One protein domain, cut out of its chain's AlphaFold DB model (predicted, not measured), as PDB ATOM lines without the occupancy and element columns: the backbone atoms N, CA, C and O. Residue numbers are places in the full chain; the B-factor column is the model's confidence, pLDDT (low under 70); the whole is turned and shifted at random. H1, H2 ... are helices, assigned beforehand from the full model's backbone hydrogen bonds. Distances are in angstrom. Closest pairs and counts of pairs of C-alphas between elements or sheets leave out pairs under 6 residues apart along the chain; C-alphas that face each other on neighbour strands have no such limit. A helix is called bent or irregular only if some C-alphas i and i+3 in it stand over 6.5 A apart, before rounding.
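What this domain is: This is residues 2 to 53 of the 89 residues of the protein "Argininosuccinate lyase" of Spirochaetes bacterium ADurb.Bin215 (UniProt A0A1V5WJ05). One long helix, H1, forms one side of the domain and makes its longest axis, and the rest of the printed part after it folds back over one side of that helix as loops with two short helices. Of these, H2 crosses slantwise over H1 close to it, while H3 lies farther out from H1 and offset to one side of H2, with loops making up much of the rest; before H1, residues 2 to 6 turn back from its beginning toward the same side. The printed part has 52 residues, with three named helices in the order H1, H2, H3 and no named strand, and its class is all helix, with 27 of the 52 residues in the helices. The whole is compact, with a radius of gyration of the C-alphas of 10.6 A, and the C-alphas span 30 by 21 by 19 A along their three main axes.

How they stand to each other: The longest helix is H1, residues 7 to 23, and it touches no other helix. H2, residues 34 to 39, is close to H1 but not clearly touching, with 1 pair of C-alphas within 8 A. The closest C-alphas of the two are those of Ile 17 and Leu 37, 6.8 A apart. The lines of H1 and H2 stand at a steep tilt of 53 degrees and run opposite ways, and their centres are 12.2 A apart. H3, residues 48 to 51, is apart from H1. H2 and H3 are near each other, with 5 pairs of C-alphas within 10 A and the closest 8.2 A apart. In H1 and H2 every O i to N i+4 pair is within hydrogen-bond range; H3, with 4 residues, is too short for such a pair, and its one O i to N i+3 pair is within range.

Where its parts are: H1 runs from Phe 7, with its C-alpha at (225.753, 241.935, 145.199), to Glu 23, with its C-alpha at (223.576, 238.555, 169.112), a length of 24.2 A. H2 runs from Ser 34 to Ala 39 and measures 8.6 A from first to last C-alpha. H3 runs from Leu 48 to Gln 51 and measures 5.1 A, ending with C-alpha 51 at (219.104, 255.689, 154.547). No helix is bent or irregular.

The domain as a whole: The two C-alphas farthest apart are those of Gly 4 and Gly 25, at 30.8 A, and the first and last printed C-alphas, of Arg 2 and Ser 53, are 17.1 A apart. The printed part has no cut. The link from H1 to H2, with 10 residues, and the link from H2 to H3, with 8 residues, are both short. The mean pLDDT of the printed part is 93.5, and no printed residue is under 70.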
ATOM      1  N   ARG A   2     225.119 250.403 145.445       87.00
ATOM      2  CA  ARG A   2     225.278 251.749 144.851       87.00
ATOM      3  C   ARG A   2     226.709 252.306 144.949       87.00
ATOM      4  O   ARG A   2     227.166 252.959 144.027       87.00
ATOM      5  N   LYS A   3     227.433 251.963 146.021       90.25
ATOM      6  CA  LYS A   3     228.847 252.321 146.245       90.25
ATOM      7  C   LYS A   3     229.856 251.344 145.593       90.25
ATOM      8  O   LYS A   3     230.959 251.185 146.092       90.25
ATOM      9  N   GLY A   4     229.470 250.606 144.547       92.25
ATOM     10  CA  GLY A   4     230.371 249.729 143.774       92.25
ATOM     11  C   GLY A   4     230.629 248.320 144.336       92.25
ATOM     12  O   GLY A   4     231.202 247.485 143.643       92.25
ATOM     13  N   LEU A   5     230.177 248.006 145.556       94.31
ATOM     14  CA  LEU A   5     230.315 246.656 146.125       94.31
ATOM     15  C   LEU A   5     229.443 245.630 145.367       94.31
ATOM     16  O   LEU A   5     228.238 245.890 145.245       94.31
ATOM     17  N   PRO A   6     229.979 244.466 144.931       96.94
ATOM     18  CA  PRO A   6     229.199 243.407 144.284       96.94
ATOM     19  C   PRO A   6     228.053 242.876 145.152       96.94
ATOM     20  O   PRO A   6     228.161 242.844 146.378       96.94
ATOM     21  N   PHE A   7     226.988 242.370 144.518       96.31
ATOM     22  CA  PHE A   7     225.753 241.935 145.199       96.31
ATOM     23  C   PHE A   7     225.985 240.958 146.329       96.31
ATOM     24  O   PHE A   7     225.584 241.223 147.459       96.31
ATOM     25  N   ARG A   8     226.696 239.871 146.039       97.62
ATOM     26  CA  ARG A   8     226.983 238.846 147.039       97.62
ATOM     27  C   ARG A   8     227.701 239.434 148.257       97.62
ATOM     28  O   ARG A   8     227.302 239.156 149.377       97.62
ATOM     29  N   LYS A   9     228.690 240.309 148.041       97.06
ATOM     30  CA  LYS A   9     229.434 240.956 149.130       97.06
ATOM     31  C   LYS A   9     228.598 241.967 149.905       97.06
ATOM     32  O   LYS A   9     228.665 241.990 151.125       97.06
ATOM     33  N   ALA A  10     227.770 242.758 149.228       96.69
ATOM     34  CA  ALA A  10     226.851 243.671 149.904       96.69
ATOM     35  C   ALA A  10     225.824 242.922 150.768       96.69
ATOM     36  O   ALA A  10     225.529 243.353 151.877       96.69
ATOM     37  N   HIS A  11     225.312 241.793 150.275       97.31
ATOM     38  CA  HIS A  11     224.382 240.952 151.020       97.31
ATOM     39  C   HIS A  11     225.058 240.262 152.217       97.31
ATOM     40  O   HIS A  11     224.462 240.191 153.286       97.31
ATOM     41  N   GLU A  12     226.300 239.784 152.069       98.00
ATOM     42  CA  GLU A  12     227.102 239.246 153.183       98.00
ATOM     43  C   GLU A  12     227.304 240.292 154.293       98.00
ATOM     44  O   GLU A  12     227.053 239.994 155.456       98.00
ATOM     45  N   VAL A  13     227.682 241.524 153.932       96.88
ATOM     46  CA  VAL A  13     227.831 242.653 154.871       96.88
ATOM     47  C   VAL A  13     226.521 242.935 155.612       96.88
ATOM     48  O   VAL A  13     226.508 243.003 156.838       96.88
ATOM     49  N   ALA A  14     225.401 243.037 154.890       96.12
ATOM     50  CA  ALA A  14     224.093 243.264 155.505       96.12
ATOM     51  C   ALA A  14     223.694 242.128 156.465       96.12
ATOM     52  O   ALA A  14     223.201 242.388 157.561       96.12
ATOM     53  N   ALA A  15     223.943 240.871 156.086       97.75
ATOM     54  CA  ALA A  15     223.677 239.718 156.942       97.75
ATOM     55  C   ALA A  15     224.566 239.700 158.199       97.75
ATOM     56  O   ALA A  15     224.105 239.272 159.257       97.75
ATOM     57  N   GLY A  16     225.815 240.167 158.096       98.00
ATOM     58  CA  GLY A  16     226.724 240.342 159.231       98.00
ATOM     59  C   GLY A  16     226.188 241.347 160.249       98.00
ATOM     60  O   GLY A  16     226.108 241.026 161.430       98.00
ATOM     61  N   ILE A  17     225.731 242.509 159.776       96.81
ATOM     62  CA  ILE A  17     225.125 243.550 160.622       96.81
ATOM     63  C   ILE A  17     223.889 243.008 161.347       96.81
ATOM     64  O   ILE A  17     223.780 243.124 162.563       96.81
ATOM     65  N   VAL A  18     222.968 242.369 160.614       97.56
ATOM     66  CA  VAL A  18     221.746 241.798 161.207       97.56
ATOM     67  C   VAL A  18     222.085 240.751 162.268       97.56
ATOM     68  O   VAL A  18     221.469 240.735 163.330       97.56
ATOM     69  N   ARG A  19     223.074 239.889 162.004       98.31
ATOM     70  CA  ARG A  19     223.525 238.881 162.967       98.31
ATOM     71  C   ARG A  19     224.056 239.517 164.247       98.31
ATOM     72  O   ARG A  19     223.659 239.089 165.322       98.31
ATOM     73  N   GLU A  20     224.900 240.537 164.134       98.06
ATOM     74  CA  GLU A  20     225.440 241.246 165.295       98.06
ATOM     75  C   GLU A  20     224.336 241.910 166.124       98.06
ATOM     76  O   GLU A  20     224.347 241.807 167.350       98.06
ATOM     77  N   CYS A  21     223.346 242.535 165.475       97.75
ATOM     78  CA  CYS A  21     222.187 243.082 166.180       97.75
ATOM     79  C   CYS A  21     221.446 241.992 166.967       97.75
ATOM     80  O   CYS A  21     221.157 242.182 168.147       97.75
ATOM     81  N   ILE A  22     221.199 240.831 166.350       98.19
ATOM     82  CA  ILE A  22     220.540 239.692 167.005       98.19
ATOM     83  C   ILE A  22     221.360 239.202 168.207       98.19
ATOM     84  O   ILE A  22     220.805 239.030 169.290       98.19
ATOM     85  N   GLU A  23     222.672 239.012 168.045       98.00
ATOM     86  CA  GLU A  23     223.576 238.555 169.112       98.00
ATOM     87  C   GLU A  23     223.629 239.531 170.298       98.00
ATOM     88  O   GLU A  23     223.780 239.108 171.443       98.00
ATOM     89  N   LYS A  24     223.456 240.832 170.038       97.44
ATOM     90  CA  LYS A  24     223.442 241.899 171.050       97.44
ATOM     91  C   LYS A  24     222.051 242.234 171.592       97.44
ATOM     92  O   LYS A  24     221.942 243.100 172.457       97.44
ATOM     93  N   GLY A  25     220.994 241.578 171.107       97.62
ATOM     94  CA  GLY A  25     219.613 241.875 171.501       97.62
ATOM     95  C   GLY A  25     219.108 243.245 171.030       97.62
ATOM     96  O   GLY A  25     218.193 243.805 171.628       97.62
ATOM     97  N   ILE A  26     219.706 243.794 169.972       97.31
ATOM     98  CA  ILE A  26     219.333 245.073 169.369       97.31
ATOM     99  C   ILE A  26     218.224 244.826 168.338       97.31
ATOM    100  O   ILE A  26     218.419 244.096 167.365       97.31
ATOM    101  N   ALA A  27     217.056 245.437 168.547       94.88
ATOM    102  CA  ALA A  27     215.883 245.232 167.693       94.88
ATOM    103  C   ALA A  27     215.928 246.029 166.377       94.88
ATOM    104  O   ALA A  27     215.345 245.597 165.383       94.88
ATOM    105  N   ASP A  28     216.619 247.172 166.356       93.38
ATOM    106  CA  ASP A  28     216.725 248.055 165.195       93.38
ATOM    107  C   ASP A  28     218.192 248.255 164.795       93.38
ATOM    108  O   ASP A  28     219.037 248.597 165.615       93.38
ATOM    109  N   ILE A  29     218.515 248.085 163.510       93.50
ATOM    110  CA  ILE A  29     219.880 248.279 162.988       93.50
ATOM    111  C   ILE A  29     220.391 249.702 163.263       93.50
ATOM    112  O   ILE A  29     221.592 249.900 163.434       93.50
ATOM    113  N   ARG A  30     219.490 250.688 163.324       91.81
ATOM    114  CA  ARG A  30     219.822 252.092 163.608       91.81
ATOM    115  C   ARG A  30     220.324 252.311 165.036       91.81
ATOM    116  O   ARG A  30     221.002 253.306 165.274       91.81
ATOM    117  N   ASP A  31     220.038 251.381 165.942       93.19
ATOM    118  CA  ASP A  31     220.497 251.421 167.331       93.19
ATOM    119  C   ASP A  31     221.896 250.792 167.503       93.19
ATOM    120  O   ASP A  31     222.487 250.869 168.582       93.19
ATOM    121  N   LEU A  32     222.459 250.178 166.452       93.44
ATOM    122  CA  LEU A  32     223.838 249.694 166.468       93.44
ATOM    123  C   LEU A  32     224.811 250.890 166.384       93.44
ATOM    124  O   LEU A  32     224.657 251.730 165.494       93.44
ATOM    125  N   PRO A  33     225.841 250.979 167.253       92.19
ATOM    126  CA  PRO A  33     226.821 252.060 167.201       92.19
ATOM    127  C   PRO A  33     227.434 252.226 165.806       92.19
ATOM    128  O   PRO A  33     227.822 251.247 165.163       92.19
ATOM    129  N   SER A  34     227.575 253.473 165.348       89.62
ATOM    130  CA  SER A  34     228.081 253.795 164.005       89.62
ATOM    131  C   SER A  34     229.454 253.185 163.720       89.62
ATOM    132  O   SER A  34     229.688 252.684 162.624       89.62
ATOM    133  N   GLU A  35     230.339 253.151 164.717       91.38
ATOM    134  CA  GLU A  35     231.655 252.511 164.628       91.38
ATOM    135  C   GLU A  35     231.553 251.012 164.309       91.38
ATOM    136  O   GLU A  35     232.313 250.501 163.488       91.38
ATOM    137  N   GLN A  36     230.579 250.314 164.904       93.25
ATOM    138  CA  GLN A  36     230.344 248.890 164.652       93.25
ATOM    139  C   GLN A  36     229.760 248.675 163.257       93.25
ATOM    140  O   GLN A  36     230.242 247.815 162.528       93.25
ATOM    141  N   LEU A  37     228.810 249.514 162.827       92.62
ATOM    142  CA  LEU A  37     228.303 249.499 161.448       92.62
ATOM    143  C   LEU A  37     229.431 249.697 160.424       92.62
ATOM    144  O   LEU A  37     229.522 248.951 159.449       92.62
ATOM    145  N   MET A  38     230.309 250.675 160.652       92.56
ATOM    146  CA  MET A  38     231.449 250.973 159.777       92.56
ATOM    147  C   MET A  38     232.494 249.847 159.768       92.56
ATOM    148  O   MET A  38     233.139 249.628 158.742       92.56
ATOM    149  N   ALA A  39     232.625 249.083 160.855       94.75
ATOM    150  CA  ALA A  39     233.531 247.938 160.920       94.75
ATOM    151  C   ALA A  39     233.161 246.811 159.933       94.75
ATOM    152  O   ALA A  39     234.043 246.064 159.507       94.75
ATOM    153  N   HIS A  40     231.894 246.706 159.503       95.50
ATOM    154  CA  HIS A  40     231.473 245.690 158.524       95.50
ATOM    155  C   HIS A  40     231.941 245.976 157.096       95.50
ATOM    156  O   HIS A  40     232.051 245.056 156.283       95.50
ATOM    157  N   SER A  41     232.183 247.240 156.736       94.94
ATOM    158  CA  SER A  41     232.677 247.590 155.404       94.94
ATOM    159  C   SER A  41     233.210 249.021 155.349       94.94
ATOM    160  O   SER A  41     232.492 249.936 155.744       94.94
ATOM    161  N   PRO A  42     234.365 249.270 154.695       92.62
ATOM    162  CA  PRO A  42     234.872 250.631 154.483       92.62
ATOM    163  C   PRO A  42     233.965 251.489 153.581       92.62
ATOM    164  O   PRO A  42     234.182 252.688 153.446       92.62
ATOM    165  N   LEU A  43     232.968 250.884 152.924       93.69
ATOM    166  CA  LEU A  43     231.986 251.587 152.094       93.69
ATOM    167  C   LEU A  43     230.767 252.071 152.897       93.69
ATOM    168  O   LEU A  43     229.938 252.815 152.363       93.69
ATOM    169  N   ILE A  44     230.626 251.646 154.155       92.06
ATOM    170  CA  ILE A  44     229.620 252.178 155.073       92.06
ATOM    171  C   ILE A  44     230.145 253.508 155.614       92.06
ATOM    172  O   ILE A  44     231.261 253.591 156.114       92.06
ATOM    173  N   GLY A  45     229.339 254.557 155.466       86.62
ATOM    174  CA  GLY A  45     229.670 255.904 155.913       86.62
ATOM    175  C   GLY A  45     228.615 256.447 156.868       86.62
ATOM    176  O   GLY A  45     227.609 255.790 157.144       86.62
ATOM    177  N   ALA A  46     228.837 257.678 157.327       83.88
ATOM    178  CA  ALA A  46     227.927 258.389 158.224       83.88
ATOM    179  C   ALA A  46     226.533 258.653 157.617       83.88
ATOM    180  O   ALA A  46     225.604 258.964 158.348       83.88
ATOM    181  N   ASP A  47     226.373 258.490 156.299       83.25
ATOM    182  CA  ASP A  47     225.108 258.615 155.569       83.25
ATOM    183  C   ASP A  47     224.160 257.416 155.755       83.25
ATOM    184  O   ASP A  47     222.984 257.492 155.398       83.25
ATOM    185  N   LEU A  48     224.655 256.283 156.269       86.38
ATOM    186  CA  LEU A  48     223.874 255.046 156.336       86.38
ATOM    187  C   LEU A  48     222.648 255.132 157.268       86.38
ATOM    188  O   LEU A  48     221.584 254.694 156.832       86.38
ATOM    189  N   PRO A  49     222.732 255.670 158.503       82.12
ATOM    190  CA  PRO A  49     221.585 255.700 159.414       82.12
ATOM    191  C   PRO A  49     220.366 256.425 158.831       82.12
ATOM    192  O   PRO A  49     219.239 255.959 158.987       82.12
ATOM    193  N   GLU A  50     220.588 257.510 158.084       84.06
ATOM    194  CA  GLU A  50     219.524 258.254 157.398       84.06
ATOM    195  C   GLU A  50     218.846 257.418 156.303       84.06
ATOM    196  O   GLU A  50     217.635 257.507 156.107       84.06
ATOM    197  N   GLN A  51     219.605 256.558 155.619       89.88
ATOM    198  CA  GLN A  51     219.104 255.689 154.547       89.88
ATOM    199  C   GLN A  51     218.337 254.461 155.058       89.88
ATOM    200  O   GLN A  51     217.662 253.798 154.269       89.88
ATOM    201  N   LEU A  52     218.440 254.137 156.350       91.25
ATOM    202  CA  LEU A  52     217.786 252.975 156.960       91.25
ATOM    203  C   LEU A  52     216.355 253.258 157.441       91.25
ATOM    204  O   LEU A  52     215.663 252.324 157.847       91.25
ATOM    205  N   SER A  53     215.883 254.508 157.398       92.06
ATOM    206  CA  SER A  53     214.511 254.824 157.806       92.06
ATOM    207  C   SER A  53     213.469 254.264 156.821       92.06
ATOM    208  O   SER A  53     213.728 254.183 155.610       92.06
TER     209      SER A  53